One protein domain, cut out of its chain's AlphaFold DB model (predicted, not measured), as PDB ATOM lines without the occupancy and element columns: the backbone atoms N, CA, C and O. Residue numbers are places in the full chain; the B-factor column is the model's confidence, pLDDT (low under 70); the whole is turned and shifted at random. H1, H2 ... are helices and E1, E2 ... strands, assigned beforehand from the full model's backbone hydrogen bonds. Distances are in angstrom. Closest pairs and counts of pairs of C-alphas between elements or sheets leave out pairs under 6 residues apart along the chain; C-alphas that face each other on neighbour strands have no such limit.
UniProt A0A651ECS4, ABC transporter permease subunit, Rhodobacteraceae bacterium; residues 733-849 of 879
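Overview. This is residues 733 to 849 of the 879 residues of the protein "ABC transporter permease subunit" of Rhodobacteraceae bacterium (UniProt A0A651ECS4). A strongly twisted sheet of three long strands, E2, E3 and E1, has two long helices, H2 and H3, side by side over one face, both running along the strands. The short strand E4 sits at one edge beside E1, and the short helix H1, followed by a long loop, lies by the end of the sheet where E1 begins and E3 ends. The printed part has 117 residues with three named helices and four named strands, in the order H1 E1 H2 E2 E3 H3 E4. The sheet's order is E2 E3 E1 E4, with the pairs E2 and E3, and E3 and E1, antiparallel, and the class is mixed, helices and strands. The whole is compact, with a radius of gyration of the C-alphas of 14.3 A and spans of 39 by 29 by 23 A.

Along the chain. H1, residues 733 to 737, begins at C-alpha 733 at (35.213, 34.054, 8.390). E1 is residues 755 to 765, 31.3 A long, and H2 is residues 768 to 782, 21.2 A. E2, residues 788 to 797, is 28.7 A long, and E3, residues 800 to 810, is 32.7 A, ending at C-alpha 810 at (33.721, 45.930, -1.222). H3, residues 816 to 833, is 25.8 A long. E4, residues 838 to 840, ends at C-alpha 840 at (50.344, 43.069, 15.630).

Arrangement. E2 and E3 form an antiparallel hairpin at 161 degrees, with N 790 and O 806 2.9 A apart, within hydrogen-bond range. E3 and E1 are antiparallel at 162 degrees, with N 803 and O 762 2.8 A apart, within range. E4 is an edge strand and meets E1 only at a point, where C-alphas 762 and 838 face each other at 3.9 A. H3 lies over E3 and E1 at a height of 9.5 A over the sheet; its closest C-alpha pair with E1 is Pro 762 and Leu 831, 7.1 A. H2 is on the same face, at a height of 9.0 A, over E3 and only just over E2, on which 3 of its C-alphas fall; the closest C-alphas of H2 and E2 are those of Thr 782 and Ala 789, 7.0 A. H2 and H3 touch, with C-alphas 781 and 823 closest at 5.3 A. They run opposite ways at a shallow tilt of 33 degrees, only just short of steep. H1 only grazes the sheet with residues 735 to 737, and it is apart from H2 and H3. In H2 and H3 every O i to N i+4 pair is within hydrogen-bond range; in H1 it is 0 of 1, with 2 of 2 O i to N i+3 pairs within range.

Size, cuts and confidence. The two C-alphas farthest apart, those of Ala 798 and Pro 814, are 44.0 A apart. The printed part has no cut. The link from H1 to E1, 17 residues, is long, and the other links are tight. The mean pLDDT of the printed part is 88.9, and residues 744 to 747 and 845 to 849 are under 70.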
ATOM      1  N   LEU A 733      34.953  33.737   9.798       83.50
ATOM      2  CA  LEU A 733      35.213  34.054   8.390       83.50
ATOM      3  C   LEU A 733      34.100  34.887   7.764       83.50
ATOM      4  O   LEU A 733      34.393  35.749   6.942       83.50
ATOM      5  N   ALA A 734      32.849  34.699   8.193       82.94
ATOM      6  CA  ALA A 734      31.722  35.508   7.732       82.94
ATOM      7  C   ALA A 734      31.964  37.014   7.938       82.94
ATOM      8  O   ALA A 734      31.646  37.817   7.062       82.94
ATOM      9  N   SER A 735      32.629  37.391   9.036       85.19
ATOM     10  CA  SER A 735      32.888  38.797   9.348       85.19
ATOM     11  C   SER A 735      33.848  39.489   8.375       85.19
ATOM     12  O   SER A 735      33.794  40.710   8.250       85.19
ATOM     13  N   LEU A 736      34.676  38.736   7.636       88.50
ATOM     14  CA  LEU A 736      35.553  39.300   6.601       88.50
ATOM     15  C   LEU A 736      34.762  39.750   5.364       88.50
ATOM     16  O   LEU A 736      35.216  40.614   4.621       88.50
ATOM     17  N   TYR A 737      33.562  39.202   5.160       89.75
ATOM     18  CA  TYR A 737      32.682  39.528   4.036       89.75
ATOM     19  C   TYR A 737      31.691  40.645   4.366       89.75
ATOM     20  O   TYR A 737      30.873  40.984   3.514       89.75
ATOM     21  N   ALA A 738      31.742  41.228   5.569       88.31
ATOM     22  CA  ALA A 738      30.746  42.195   6.028       88.31
ATOM     23  C   ALA A 738      30.588  43.394   5.074       88.31
ATOM     24  O   ALA A 738      29.470  43.842   4.847       88.31
ATOM     25  N   GLY A 739      31.681  43.849   4.453       86.38
ATOM     26  CA  GLY A 739      31.654  44.922   3.454       86.38
ATOM     27  C   GLY A 739      31.031  44.538   2.106       86.38
ATOM     28  O   GLY A 739      30.490  45.396   1.421       86.38
ATOM     29  N   ARG A 740      31.066  43.250   1.738       84.12
ATOM     30  CA  ARG A 740      30.482  42.709   0.493       84.12
ATOM     31  C   ARG A 740      29.062  42.159   0.694       84.12
ATOM     32  O   ARG A 740      28.347  41.889  -0.265       84.12
ATOM     33  N   GLY A 741      28.659  41.923   1.940       73.44
ATOM     34  CA  GLY A 741      27.329  41.451   2.328       73.44
ATOM     35  C   GLY A 741      27.086  39.943   2.183       73.44
ATOM     36  O   GLY A 741      26.293  39.397   2.947       73.44
ATOM     37  N   ARG A 742      27.760  39.228   1.265       70.81
ATOM     38  CA  ARG A 742      27.585  37.769   1.106       70.81
ATOM     39  C   ARG A 742      28.901  37.021   0.903       70.81
ATOM     40  O   ARG A 742      29.700  37.368   0.037       70.81
ATOM     41  N   ARG A 743      29.069  35.935   1.663       75.75
ATOM     42  CA  ARG A 743      30.148  34.953   1.500       75.75
ATOM     43  C   ARG A 743      29.811  33.933   0.396       75.75
ATOM     44  O   ARG A 743      28.704  33.382   0.424       75.75
ATOM     45  N   PRO A 744      30.723  33.642  -0.550       64.25
ATOM     46  CA  PRO A 744      30.540  32.571  -1.530       64.25
ATOM     47  C   PRO A 744      30.701  31.184  -0.876       64.25
ATOM     48  O   PRO A 744      31.810  30.675  -0.724       64.25
ATOM     49  N   GLY A 745      29.586  30.573  -0.466       66.19
ATOM     50  CA  GLY A 745      29.557  29.216   0.106       66.19
ATOM     51  C   GLY A 745      30.382  29.030   1.393       66.19
ATOM     52  O   GLY A 745      30.813  29.995   2.026       66.19
ATOM     53  N   ASP A 746      30.615  27.770   1.774       58.50
ATOM     54  CA  ASP A 746      31.272  27.412   3.046       58.50
ATOM     55  C   ASP A 746      32.806  27.548   3.019       58.50
ATOM     56  O   ASP A 746      33.437  27.666   4.072       58.50
ATOM     57  N   ALA A 747      33.422  27.585   1.832       64.06
ATOM     58  CA  ALA A 747      34.878  27.608   1.666       64.06
ATOM     59  C   ALA A 747      35.491  29.013   1.490       64.06
ATOM     60  O   ALA A 747      36.684  29.141   1.731       64.06
ATOM     61  N   GLY A 748      34.699  30.035   1.113       74.50
ATOM     62  CA  GLY A 748      35.140  31.305   0.492       74.50
ATOM     63  C   GLY A 748      36.517  31.866   0.885       74.50
ATOM     64  O   GLY A 748      36.867  31.892   2.068       74.50
ATOM     65  N   ASP A 749      37.248  32.398  -0.100       87.38
ATOM     66  CA  ASP A 749      38.617  32.921   0.017       87.38
ATOM     67  C   ASP A 749      38.631  34.451  -0.200       87.38
ATOM     68  O   ASP A 749      38.584  34.902  -1.347       87.38
ATOM     69  N   PRO A 750      38.739  35.265   0.871       89.25
ATOM     70  CA  PRO A 750      38.701  36.724   0.786       89.25
ATOM     71  C   PRO A 750      39.704  37.342  -0.197       89.25
ATOM     72  O   PRO A 750      39.387  38.363  -0.808       89.25
ATOM     73  N   ASP A 751      40.883  36.730  -0.383       89.00
ATOM     74  CA  ASP A 751      41.871  37.217  -1.353       89.00
ATOM     75  C   ASP A 751      41.366  37.026  -2.791       89.00
ATOM     76  O   ASP A 751      41.564  37.879  -3.658       89.00
ATOM     77  N   ALA A 752      40.718  35.893  -3.071       86.12
ATOM     78  CA  ALA A 752      40.220  35.563  -4.404       86.12
ATOM     79  C   ALA A 752      38.881  36.242  -4.720       86.12
ATOM     80  O   ALA A 752      38.616  36.542  -5.886       86.12
ATOM     81  N   ASP A 753      38.087  36.504  -3.685       88.38
ATOM     82  CA  ASP A 753      36.703  36.955  -3.776       88.38
ATOM     83  C   ASP A 753      36.560  38.479  -3.917       88.38
ATOM     84  O   ASP A 753      35.445  38.976  -4.066       88.38
ATOM     85  N   GLY A 754      37.660  39.238  -3.904       84.12
ATOM     86  CA  GLY A 754      37.618  40.701  -4.002       84.12
ATOM     87  C   GLY A 754      37.073  41.368  -2.735       84.12
ATOM     88  O   GLY A 754      36.480  42.443  -2.801       84.12
ATOM     89  N   CYS A 755      37.244  40.724  -1.578       90.44
ATOM     90  CA  CYS A 755      36.829  41.272  -0.294       90.44
ATOM     91  C   CYS A 755      37.858  42.275   0.224       90.44
ATOM     92  O   CYS A 755      39.047  41.973   0.316       90.44
ATOM     93  N   GLY A 756      37.381  43.466   0.578       93.69
ATOM     94  CA  GLY A 756      38.175  44.505   1.207       93.69
ATOM     95  C   GLY A 756      38.190  44.254   2.699       93.69
ATOM     96  O   GLY A 756      37.128  44.188   3.315       93.69
ATOM     97  N   PHE A 757      39.364  44.043   3.280       94.06
ATOM     98  CA  PHE A 757      39.491  43.747   4.694       94.06
ATOM     99  C   PHE A 757      40.883  44.098   5.236       94.06
ATOM    100  O   PHE A 757      41.896  43.652   4.690       94.06
ATOM    101  N   VAL A 758      40.938  44.830   6.353       93.81
ATOM    102  CA  VAL A 758      42.173  45.134   7.096       93.81
ATOM    103  C   VAL A 758      41.940  45.084   8.609       93.81
ATOM    104  O   VAL A 758      40.860  45.426   9.098       93.81
ATOM    105  N   TRP A 759      42.959  44.638   9.348       92.31
ATOM    106  CA  TRP A 759      42.978  44.625  10.811       92.31
ATOM    107  C   TRP A 759      43.805  45.789  11.372       92.31
ATOM    108  O   TRP A 759      44.939  45.997  10.949       92.31
ATOM    109  N   LEU A 760      43.303  46.443  12.425       92.19
ATOM    110  CA  LEU A 760      44.138  47.141  13.407       92.19
ATOM    111  C   LEU A 760      44.019  46.442  14.761       92.19
ATOM    112  O   LEU A 760      42.916  46.212  15.261       92.19
ATOM    113  N   CYS A 761      45.160  46.115  15.366       93.50
ATOM    114  CA  CYS A 761      45.222  45.259  16.551       93.50
ATOM    115  C   CYS A 761      45.781  45.986  17.795       93.50
ATOM    116  O   CYS A 761      46.889  45.649  18.218       93.50
ATOM    117  N   PRO A 762      45.096  47.002  18.364       94.81
ATOM    118  CA  PRO A 762      45.594  47.791  19.499       94.81
ATOM    119  C   PRO A 762      45.694  46.988  20.801       94.81
ATOM    120  O   PRO A 762      44.926  46.059  21.033       94.81
ATOM    121  N   VAL A 763      46.592  47.390  21.699       95.56
ATOM    122  CA  VAL A 763      46.555  46.975  23.110       95.56
ATOM    123  C   VAL A 763      45.839  48.047  23.920       95.56
ATOM    124  O   VAL A 763      46.218  49.214  23.862       95.56
ATOM    125  N   ALA A 764      44.839  47.655  24.706       96.00
ATOM    126  CA  ALA A 764      44.076  48.564  25.558       96.00
ATOM    127  C   ALA A 764      44.038  48.072  27.017       96.00
ATOM    128  O   ALA A 764      44.099  46.865  27.265       96.00
ATOM    129  N   PRO A 765      43.916  48.967  28.011       96.81
ATOM    130  CA  PRO A 765      43.568  48.577  29.374       96.81
ATOM    131  C   PRO A 765      42.221  47.843  29.434       96.81
ATOM    132  O   PRO A 765      41.297  48.161  28.684       96.81
ATOM    133  N   LEU A 766      42.079  46.887  30.359       96.12
ATOM    134  CA  LEU A 766      40.793  46.239  30.655       96.12
ATOM    135  C   LEU A 766      39.923  47.180  31.508       96.12
ATOM    136  O   LEU A 766      39.693  46.951  32.695       96.12
ATOM    137  N   GLU A 767      39.484  48.279  30.896       94.25
ATOM    138  CA  GLU A 767      38.731  49.364  31.526       94.25
ATOM    139  C   GLU A 767      37.654  49.890  30.570       94.25
ATOM    140  O   GLU A 767      37.893  50.020  29.370       94.25
ATOM    141  N   GLY A 768      36.476  50.238  31.102       92.38
ATOM    142  CA  GLY A 768      35.363  50.755  30.289       92.38
ATOM    143  C   GLY A 768      35.736  52.000  29.492       92.38
ATOM    144  O   GLY A 768      35.524  52.035  28.287       92.38
ATOM    145  N   ALA A 769      36.390  52.966  30.142       93.06
ATOM    146  CA  ALA A 769      36.812  54.212  29.504       93.06
ATOM    147  C   ALA A 769      37.772  53.983  28.323       93.06
ATOM    148  O   ALA A 769      37.694  54.690  27.323       93.06
ATOM    149  N   ALA A 770      38.660  52.985  28.413       94.31
ATOM    150  CA  ALA A 770      39.576  52.653  27.326       94.31
ATOM    151  C   ALA A 770      38.835  52.054  26.122       94.31
ATOM    152  O   ALA A 770      39.083  52.454  24.986       94.31
ATOM    153  N   VAL A 771      37.904  51.128  26.369       94.06
ATOM    154  CA  VAL A 771      37.086  50.525  25.308       94.06
ATOM    155  C   VAL A 771      36.175  51.564  24.649       94.06
ATOM    156  O   VAL A 771      36.071  51.587  23.426       94.06
ATOM    157  N   GLU A 772      35.565  52.456  25.431       93.12
ATOM    158  CA  GLU A 772      34.733  53.553  24.922       93.12
ATOM    159  C   GLU A 772      35.544  54.552  24.086       93.12
ATOM    160  O   GLU A 772      35.118  54.924  22.994       93.12
ATOM    161  N   ALA A 773      36.734  54.949  24.552       94.12
ATOM    162  CA  ALA A 773      37.618  55.840  23.801       94.12
ATOM    163  C   ALA A 773      38.057  55.227  22.464       94.12
ATOM    164  O   ALA A 773      38.146  55.932  21.458       94.12
ATOM    165  N   LEU A 774      38.307  53.916  22.445       94.88
ATOM    166  CA  LEU A 774      38.660  53.187  21.235       94.88
ATOM    167  C   LEU A 774      37.466  53.088  20.279       94.88
ATOM    168  O   LEU A 774      37.629  53.387  19.100       94.88
ATOM    169  N   ALA A 775      36.272  52.744  20.768       93.75
ATOM    170  CA  ALA A 775      35.055  52.717  19.953       93.75
ATOM    171  C   ALA A 775      34.776  54.088  19.311       93.75
ATOM    172  O   ALA A 775      34.603  54.175  18.099       93.75
ATOM    173  N   ALA A 776      34.875  55.171  20.088       94.38
ATOM    174  CA  ALA A 776      34.727  56.532  19.576       94.38
ATOM    175  C   ALA A 776      35.797  56.897  18.530       94.38
ATOM    176  O   ALA A 776      35.516  57.627  17.579       94.38
ATOM    177  N   ALA A 777      37.031  56.403  18.687       95.25
ATOM    178  CA  ALA A 777      38.091  56.602  17.701       95.25
ATOM    179  C   ALA A 777      37.805  55.859  16.389       95.25
ATOM    180  O   ALA A 777      38.050  56.422  15.321       95.25
ATOM    181  N   VAL A 778      37.274  54.633  16.464       95.50
ATOM    182  CA  VAL A 778      36.840  53.861  15.290       95.50
ATOM    183  C   VAL A 778      35.741  54.619  14.555       95.50
ATOM    184  O   VAL A 778      35.938  54.956  13.389       95.50
ATOM    185  N   ASP A 779      34.662  54.989  15.251       94.00
ATOM    186  CA  ASP A 779      33.528  55.713  14.665       94.00
ATOM    187  C   ASP A 779      33.979  57.003  13.965       94.00
ATOM    188  O   ASP A 779      33.619  57.258  12.814       94.00
ATOM    189  N   ALA A 780      34.825  57.801  14.625       94.44
ATOM    190  CA  ALA A 780      35.337  59.048  14.066       94.44
ATOM    191  C   ALA A 780      36.213  58.830  12.818       94.44
ATOM    192  O   ALA A 780      36.128  59.603  11.862       94.44
ATOM    193  N   ALA A 781      37.059  57.795  12.807       93.81
ATOM    194  CA  ALA A 781      37.963  57.527  11.689       93.81
ATOM    195  C   ALA A 781      37.230  56.994  10.446       93.81
ATOM    196  O   ALA A 781      37.654  57.273   9.313       93.81
ATOM    197  N   THR A 782      36.134  56.255  10.656       94.50
ATOM    198  CA  THR A 782      35.385  55.558   9.604       94.50
ATOM    199  C   THR A 782      34.114  56.278   9.159       94.50
ATOM    200  O   THR A 782      33.549  55.884   8.146       94.50
ATOM    201  N   ALA A 783      33.689  57.352   9.837       91.50
ATOM    202  CA  ALA A 783      32.439  58.076   9.555       91.50
ATOM    203  C   ALA A 783      32.237  58.486   8.081       91.50
ATOM    204  O   ALA A 783      31.108  58.525   7.601       91.50
ATOM    205  N   ALA A 784      33.322  58.800   7.368       87.19
ATOM    206  CA  ALA A 784      33.291  59.248   5.973       87.19
ATOM    207  C   ALA A 784      33.713  58.168   4.957       87.19
ATOM    208  O   ALA A 784      33.814  58.461   3.768       87.19
ATOM    209  N   ALA A 785      34.012  56.944   5.406       90.69
ATOM    210  CA  ALA A 785      34.497  55.864   4.549       90.69
ATOM    211  C   ALA A 785      33.409  54.790   4.350       90.69
ATOM    212  O   ALA A 785      32.708  54.458   5.306       90.69
ATOM    213  N   PRO A 786      33.275  54.201   3.146       91.12
ATOM    214  CA  PRO A 786      32.316  53.133   2.864       91.12
ATOM    215  C   PRO A 786      32.812  51.789   3.426       91.12
ATOM    216  O   PRO A 786      33.035  50.827   2.692       91.12
ATOM    217  N   VAL A 787      33.040  51.735   4.740       93.50
ATOM    218  CA  VAL A 787      33.569  50.569   5.451       93.50
ATOM    219  C   VAL A 787      32.609  50.132   6.550       93.50
ATOM    220  O   VAL A 787      32.028  50.945   7.265       93.50
ATOM    221  N   VAL A 788      32.484  48.823   6.728       93.50
ATOM    222  CA  VAL A 788      31.895  48.220   7.919       93.50
ATOM    223  C   VAL A 788      33.009  48.064   8.944       93.50
ATOM    224  O   VAL A 788      33.875  47.198   8.810       93.50
ATOM    225  N   ALA A 789      32.992  48.927   9.956       94.69
ATOM    226  CA  ALA A 789      33.895  48.851  11.091       94.69
ATOM    227  C   ALA A 789      33.284  47.975  12.188       94.69
ATOM    228  O   ALA A 789      32.098  48.087  12.494       94.69
ATOM    229  N   ALA A 790      34.086  47.088  12.765       93.62
ATOM    230  CA  ALA A 790      33.656  46.223  13.853       93.62
ATOM    231  C   ALA A 790      34.785  46.025  14.861       93.62
ATOM    232  O   ALA A 790      35.956  45.918  14.482       93.62
ATOM    233  N   LEU A 791      34.414  45.954  16.136       94.00
ATOM    234  CA  LEU A 791      35.342  45.944  17.253       94.00
ATOM    235  C   LEU A 791      35.168  44.693  18.121       94.00
ATOM    236  O   LEU A 791      34.090  44.390  18.630       94.00
ATOM    237  N   GLY A 792      36.266  43.971  18.319       93.44
ATOM    238  CA  GLY A 792      36.372  42.883  19.284       93.44
ATOM    239  C   GLY A 792      37.536  43.085  20.245       93.44
ATOM    240  O   GLY A 792      38.498  43.782  19.931       93.44
ATOM    241  N   PHE A 793      37.480  42.433  21.400       94.38
ATOM    242  CA  PHE A 793      38.582  42.360  22.345       94.38
ATOM    243  C   PHE A 793      38.725  40.961  22.915       94.38
ATOM    244  O   PHE A 793      37.738  40.272  23.152       94.38
ATOM    245  N   GLN A 794      39.962  40.601  23.224       93.62
ATOM    246  CA  GLN A 794      40.318  39.411  23.976       93.62
ATOM    247  C   GLN A 794      41.076  39.827  25.231       93.62
ATOM    248  O   GLN A 794      42.050  40.579  25.150       93.62
ATOM    249  N   ALA A 795      40.659  39.345  26.398       95.25
ATOM    250  CA  ALA A 795      41.397  39.619  27.620       95.25
ATOM    251  C   ALA A 795      42.708  38.821  27.666       95.25
ATOM    252  O   ALA A 795      42.743  37.611  27.472       95.25
ATOM    253  N   GLN A 796      43.804  39.522  27.949       94.06
ATOM    254  CA  GLN A 796      45.146  38.941  28.088       94.06
ATOM    255  C   GLN A 796      45.530  38.763  29.555       94.06
ATOM    256  O   GLN A 796      46.261  37.858  29.949       94.06
ATOM    257  N   SER A 797      45.014  39.647  30.402       94.50
ATOM    258  CA  SER A 797      45.164  39.596  31.851       94.50
ATOM    259  C   SER A 797      44.007  40.350  32.498       94.50
ATOM    260  O   SER A 797      43.203  40.977  31.815       94.50
ATOM    261  N   ALA A 798      43.973  40.412  33.829       95.31
ATOM    262  CA  ALA A 798      43.047  41.292  34.545       95.31
ATOM    263  C   ALA A 798      43.329  42.804  34.365       95.31
ATOM    264  O   ALA A 798      42.805  43.611  35.133       95.31
ATOM    265  N   ARG A 799      44.225  43.187  33.444       96.00
ATOM    266  CA  ARG A 799      44.671  44.570  33.216       96.00
ATOM    267  C   ARG A 799      44.711  44.975  31.746       96.00
ATOM    268  O   ARG A 799      44.766  46.167  31.477       96.00
ATOM    269  N   ALA A 800      44.724  44.025  30.815       96.00
ATOM    270  CA  ALA A 800      44.993  44.300  29.410       96.00
ATOM    271  C   ALA A 800      44.074  43.498  28.487       96.00
ATOM    272  O   ALA A 800      43.765  42.333  28.757       96.00
ATOM    273  N   LEU A 801      43.703  44.140  27.387       95.94
ATOM    274  CA  LEU A 801      42.931  43.630  26.271       95.94
ATOM    275  C   LEU A 801      43.783  43.711  25.001       95.94
ATOM    276  O   LEU A 801      44.419  44.733  24.735       95.94
ATOM    277  N   HIS A 802      43.745  42.661  24.190       95.56
ATOM    278  CA  HIS A 802      44.053  42.761  22.768       95.56
ATOM    279  C   HIS A 802      42.783  43.177  22.036       95.56
ATOM    280  O   HIS A 802      41.769  42.489  22.131       95.56
ATOM    281  N   GLY A 803      42.825  44.312  21.350       94.81
ATOM    282  CA  GLY A 803      41.761  44.798  20.485       94.81
ATOM    283  C   GLY A 803      41.908  44.270  19.062       94.81
ATOM    284  O   GLY A 803      43.013  44.053  18.568       94.81
ATOM    285  N   TYR A 804      40.771  44.091  18.408       93.12
ATOM    286  CA  TYR A 804      40.619  43.590  17.051       93.12
ATOM    287  C   TYR A 804      39.641  44.500  16.319       93.12
ATOM    288  O   TYR A 804      38.431  44.271  16.351       93.12
ATOM    289  N   VAL A 805      40.164  45.549  15.687       94.62
ATOM    290  CA  VAL A 805      39.375  46.432  14.828       94.62
ATOM    291  C   VAL A 805      39.445  45.896  13.407       94.62
ATOM    292  O   VAL A 805      40.516  45.889  12.804       94.62
ATOM    293  N   SER A 806      38.318  45.448  12.870       93.81
ATOM    294  CA  SER A 806      38.203  45.091  11.455       93.81
ATOM    295  C   SER A 806      37.535  46.211  10.680       93.81
ATOM    296  O   SER A 806      36.453  46.646  11.072       93.81
ATOM    297  N   LEU A 807      38.135  46.602   9.558       95.19
ATOM    298  CA  LEU A 807      37.488  47.415   8.533       95.19
ATOM    299  C   LEU A 807      37.237  46.518   7.325       95.19
ATOM    300  O   LEU A 807      38.189  45.978   6.764       95.19
ATOM    301  N   ALA A 808      35.973  46.338   6.951       94.81
ATOM    302  CA  ALA A 808      35.575  45.522   5.809       94.81
ATOM    303  C   ALA A 808      34.849  46.375   4.761       94.81
ATOM    304  O   ALA A 808      33.975  47.163   5.110       94.81
ATOM    305  N   TRP A 809      35.160  46.208   3.482       94.69
ATOM    306  CA  TRP A 809      34.525  46.932   2.376       94.69
ATOM    307  C   TRP A 809      34.439  46.060   1.120       94.69
ATOM    308  O   TRP A 809      34.948  44.937   1.080       94.69
ATOM    309  N   ASP A 810      33.759  46.558   0.095       93.12
ATOM    310  CA  ASP A 810      33.721  45.930  -1.222       93.12
ATOM    311  C   ASP A 810      34.765  46.584  -2.134       93.12
ATOM    312  O   ASP A 810      34.659  47.768  -2.456       93.12
ATOM    313  N   ARG A 811      35.779  45.820  -2.560       91.06
ATOM    314  CA  ARG A 811      36.852  46.345  -3.422       91.06
ATOM    315  C   ARG A 811      36.379  46.647  -4.841       91.06
ATOM    316  O   ARG A 811      37.067  47.360  -5.562       91.06
ATOM    317  N   ALA A 812      35.227  46.114  -5.255       89.69
ATOM    318  CA  ALA A 812      34.657  46.415  -6.564       89.69
ATOM    319  C   ALA A 812      34.109  47.850  -6.647       89.69
ATOM    320  O   ALA A 812      33.906  48.367  -7.746       89.69
ATOM    321  N   GLN A 813      33.871  48.503  -5.504       90.75
ATOM    322  CA  GLN A 813      33.371  49.871  -5.470       90.75
ATOM    323  C   GLN A 813      34.493  50.873  -5.805       90.75
ATOM    324  O   GLN A 813      35.527  50.891  -5.128       90.75
ATOM    325  N   PRO A 814      34.307  51.746  -6.815       91.50
ATOM    326  CA  PRO A 814      35.313  52.736  -7.187       91.50
ATOM    327  C   PRO A 814      35.703  53.639  -6.010       91.50
ATOM    328  O   PRO A 814      34.848  54.222  -5.350       91.50
ATOM    329  N   GLY A 815      37.006  53.758  -5.742       91.38
ATOM    330  CA  GLY A 815      37.543  54.601  -4.666       91.38
ATOM    331  C   GLY A 815      37.388  54.044  -3.242       91.38
ATOM    332  O   GLY A 815      37.948  54.633  -2.316       91.38
ATOM    333  N   ALA A 816      36.701  52.910  -3.043       92.25
ATOM    334  CA  ALA A 816      36.496  52.331  -1.713       92.25
ATOM    335  C   ALA A 816      37.809  51.878  -1.059       92.25
ATOM    336  O   ALA A 816      38.015  52.138   0.122       92.25
ATOM    337  N   ASP A 817      38.723  51.293  -1.839       93.12
ATOM    338  CA  ASP A 817      40.073  50.919  -1.397       93.12
ATOM    339  C   ASP A 817      40.835  52.127  -0.809       93.12
ATOM    340  O   ASP A 817      41.343  52.065   0.311       93.12
ATOM    341  N   ALA A 818      40.860  53.258  -1.523       92.81
ATOM    342  CA  ALA A 818      41.540  54.474  -1.071       92.81
ATOM    343  C   ALA A 818      40.874  55.081   0.177       92.81
ATOM    344  O   ALA A 818      41.558  55.491   1.115       92.81
ATOM    345  N   ALA A 819      39.539  55.103   0.220       93.88
ATOM    346  CA  ALA A 819      38.791  55.606   1.368       93.88
ATOM    347  C   ALA A 819      38.983  54.733   2.622       93.88
ATOM    348  O   ALA A 819      39.147  55.268   3.724       93.88
ATOM    349  N   ALA A 820      39.004  53.406   2.460       94.19
ATOM    350  CA  ALA A 820      39.248  52.451   3.534       94.19
ATOM    351  C   ALA A 820      40.669  52.583   4.094       94.19
ATOM    352  O   ALA A 820      40.841  52.647   5.311       94.19
ATOM    353  N   MET A 821      41.675  52.709   3.222       92.50
ATOM    354  CA  MET A 821      43.061  52.900   3.651       92.50
ATOM    355  C   MET A 821      43.283  54.246   4.350       92.50
ATOM    356  O   MET A 821      43.922  54.295   5.398       92.50
ATOM    357  N   ALA A 822      42.654  55.322   3.874       92.25
ATOM    358  CA  ALA A 822      42.697  56.605   4.572       92.25
ATOM    359  C   ALA A 822      42.033  56.543   5.963       92.25
ATOM    360  O   ALA A 822      42.480  57.209   6.897       92.25
ATOM    361  N   ALA A 823      40.961  55.755   6.127       93.44
ATOM    362  CA  ALA A 823      40.340  55.526   7.434       93.44
ATOM    363  C   ALA A 823      41.232  54.687   8.361       93.44
ATOM    364  O   ALA A 823      41.353  55.012   9.543       93.44
ATOM    365  N   HIS A 824      41.884  53.653   7.820       93.31
ATOM    366  CA  HIS A 824      42.874  52.848   8.532       93.31
ATOM    367  C   HIS A 824      43.998  53.722   9.106       93.31
ATOM    368  O   HIS A 824      44.276  53.646  10.302       93.31
ATOM    369  N   ASP A 825      44.597  54.590   8.291       90.25
ATOM    370  CA  ASP A 825      45.748  55.397   8.707       90.25
ATOM    371  C   ASP A 825      45.365  56.442   9.764       90.25
ATOM    372  O   ASP A 825      46.014  56.530  10.810       90.25
ATOM    373  N   ARG A 826      44.232  57.141   9.580       91.12
ATOM    374  CA  ARG A 826      43.683  58.053  10.603       91.12
ATOM    375  C   ARG A 826      43.432  57.343  11.933       91.12
ATOM    376  O   ARG A 826      43.707  57.898  12.998       91.12
ATOM    377  N   LEU A 827      42.890  56.126  11.884       92.50
ATOM    378  CA  LEU A 827      42.639  55.346  13.090       92.50
ATOM    379  C   LEU A 827      43.951  54.933  13.763       92.50
ATOM    380  O   LEU A 827      44.076  55.072  14.978       92.50
ATOM    381  N   ALA A 828      44.935  54.463  12.996       90.06
ATOM    382  CA  ALA A 828      46.240  54.074  13.520       90.06
ATOM    383  C   ALA A 828      46.936  55.229  14.257       90.06
ATOM    384  O   ALA A 828      47.373  55.057  15.399       90.06
ATOM    385  N   GLU A 829      46.981  56.416  13.647       88.69
ATOM    386  CA  GLU A 829      47.524  57.630  14.267       88.69
ATOM    387  C   GLU A 829      46.793  57.968  15.571       88.69
ATOM    388  O   GLU A 829      47.417  58.250  16.602       88.69
ATOM    389  N   ARG A 830      45.457  57.876  15.560       91.56
ATOM    390  CA  ARG A 830      44.639  58.159  16.740       91.56
ATOM    391  C   ARG A 830      44.886  57.167  17.874       91.56
ATOM    392  O   ARG A 830      44.976  57.589  19.025       91.56
ATOM    393  N   LEU A 831      45.020  55.875  17.574       91.44
ATOM    394  CA  LEU A 831      45.301  54.836  18.569       91.44
ATOM    395  C   LEU A 831      46.675  55.034  19.221       91.44
ATOM    396  O   LEU A 831      46.796  54.922  20.443       91.44
ATOM    397  N   ILE A 832      47.695  55.403  18.439       88.12
ATOM    398  CA  ILE A 832      49.022  55.751  18.969       88.12
ATOM    399  C   ILE A 832      48.924  56.969  19.898       88.12
ATOM    400  O   ILE A 832      49.461  56.929  21.005       88.12
ATOM    401  N   ALA A 833      48.190  58.014  19.499       90.12
ATOM    402  CA  ALA A 833      47.980  59.206  20.326       90.12
ATOM    403  C   ALA A 833      47.226  58.911  21.639       90.12
ATOM    404  O   ALA A 833      47.458  59.577  22.647       90.12
ATOM    405  N   LEU A 834      46.353  57.898  21.648       92.12
ATOM    406  CA  LEU A 834      45.659  57.407  22.845       92.12
ATOM    407  C   LEU A 834      46.527  56.489  23.727       92.12
ATOM    408  O   LEU A 834      46.067  56.042  24.776       92.12
ATOM    409  N   GLY A 835      47.767  56.191  23.326       91.69
ATOM    410  CA  GLY A 835      48.645  55.269  24.048       91.69
ATOM    411  C   GLY A 835      48.247  53.797  23.897       91.69
ATOM    412  O   GLY A 835      48.592  52.984  24.754       91.69
ATOM    413  N   MET A 836      47.537  53.449  22.820       93.56
ATOM    414  CA  MET A 836      47.059  52.095  22.514       93.56
ATOM    415  C   MET A 836      47.733  51.553  21.241       93.56
ATOM    416  O   MET A 836      47.071  51.363  20.217       93.56
ATOM    417  N   PRO A 837      49.064  51.331  21.245       89.75
ATOM    418  CA  PRO A 837      49.777  50.874  20.059       89.75
ATOM    419  C   PRO A 837      49.348  49.454  19.661       89.75
ATOM    420  O   PRO A 837      48.935  48.665  20.519       89.75
ATOM    421  N   PRO A 838      49.480  49.085  18.377       89.31
ATOM    422  CA  PRO A 838      49.151  47.743  17.935       89.31
ATOM    423  C   PRO A 838      50.158  46.696  18.427       89.31
ATOM    424  O   PRO A 838      51.367  46.900  18.314       89.31
ATOM    425  N   PHE A 839      49.670  45.547  18.916       89.81
ATOM    426  CA  PHE A 839      50.520  44.384  19.239       89.81
ATOM    427  C   PHE A 839      50.889  43.556  18.004       89.81
ATOM    428  O   PHE A 839      51.823  42.755  18.041       89.81
ATOM    429  N   ARG A 840      50.129  43.722  16.918       88.44
ATOM    430  CA  ARG A 840      50.344  43.069  15.630       88.44
ATOM    431  C   ARG A 840      50.081  44.078  14.520       88.44
ATOM    432  O   ARG A 840      49.057  44.755  14.538       88.44
ATOM    433  N   ARG A 841      51.020  44.195  13.584       82.62
ATOM    434  CA  ARG A 841      50.964  45.164  12.483       82.62
ATOM    435  C   ARG A 841      50.723  44.440  11.168       82.62
ATOM    436  O   ARG A 841      51.325  43.394  10.936       82.62
ATOM    437  N   GLY A 842      49.840  44.993  10.343       83.56
ATOM    438  CA  GLY A 842      49.699  44.579   8.954       83.56
ATOM    439  C   GLY A 842      50.696  45.301   8.050       83.56
ATOM    440  O   GLY A 842      51.322  46.278   8.461       83.56
ATOM    441  N   TRP A 843      50.835  44.830   6.813       81.00
ATOM    442  CA  TRP A 843      51.616  45.516   5.775       81.00
ATOM    443  C   TRP A 843      50.948  46.818   5.327       81.00
ATOM    444  O   TRP A 843      51.624  47.791   4.999       81.00
ATOM    445  N   ALA A 844      49.616  46.852   5.373       72.12
ATOM    446  CA  ALA A 844      48.823  48.043   5.123       72.12
ATOM    447  C   ALA A 844      49.194  49.157   6.127       72.12
ATOM    448  O   ALA A 844      49.118  48.956   7.339       72.12
ATOM    449  N   GLY A 845      49.635  50.317   5.631       63.38
ATOM    450  CA  GLY A 845      50.003  51.467   6.471       63.38
ATOM    451  C   GLY A 845      51.276  51.284   7.313       63.38
ATOM    452  O   GLY A 845      51.507  52.054   8.246       63.38
ATOM    453  N   LEU A 846      52.126  50.292   7.006       68.44
ATOM    454  CA  LEU A 846      53.349  49.999   7.770       68.44
ATOM    455  C   LEU A 846      54.312  51.199   7.839       68.44
ATOM    456  O   LEU A 846      54.916  51.451   8.883       68.44
ATOM    457  N   ALA A 847      54.404  51.974   6.753       61.28
ATOM    458  CA  ALA A 847      55.211  53.192   6.681       61.28
ATOM    459  C   ALA A 847      54.726  54.295   7.643       61.28
ATOM    460  O   ALA A 847      55.544  55.039   8.180       61.28
ATOM    461  N   ALA A 848      53.421  54.365   7.921       56.41
ATOM    462  CA  ALA A 848      52.818  55.389   8.777       56.41
ATOM    463  C   ALA A 848      53.028  55.132  10.286       56.41
ATOM    464  O   ALA A 848      52.676  55.969  11.115       56.41
ATOM    465  N   GLN A 849      53.608  53.989  10.675       64.75
ATOM    466  CA  GLN A 849      53.728  53.578  12.079       64.75
ATOM    467  C   GLN A 849      55.176  53.233  12.478       64.75
ATOM    468  O   GLN A 849      55.467  52.086  12.837       64.75
TER     469      GLN A 849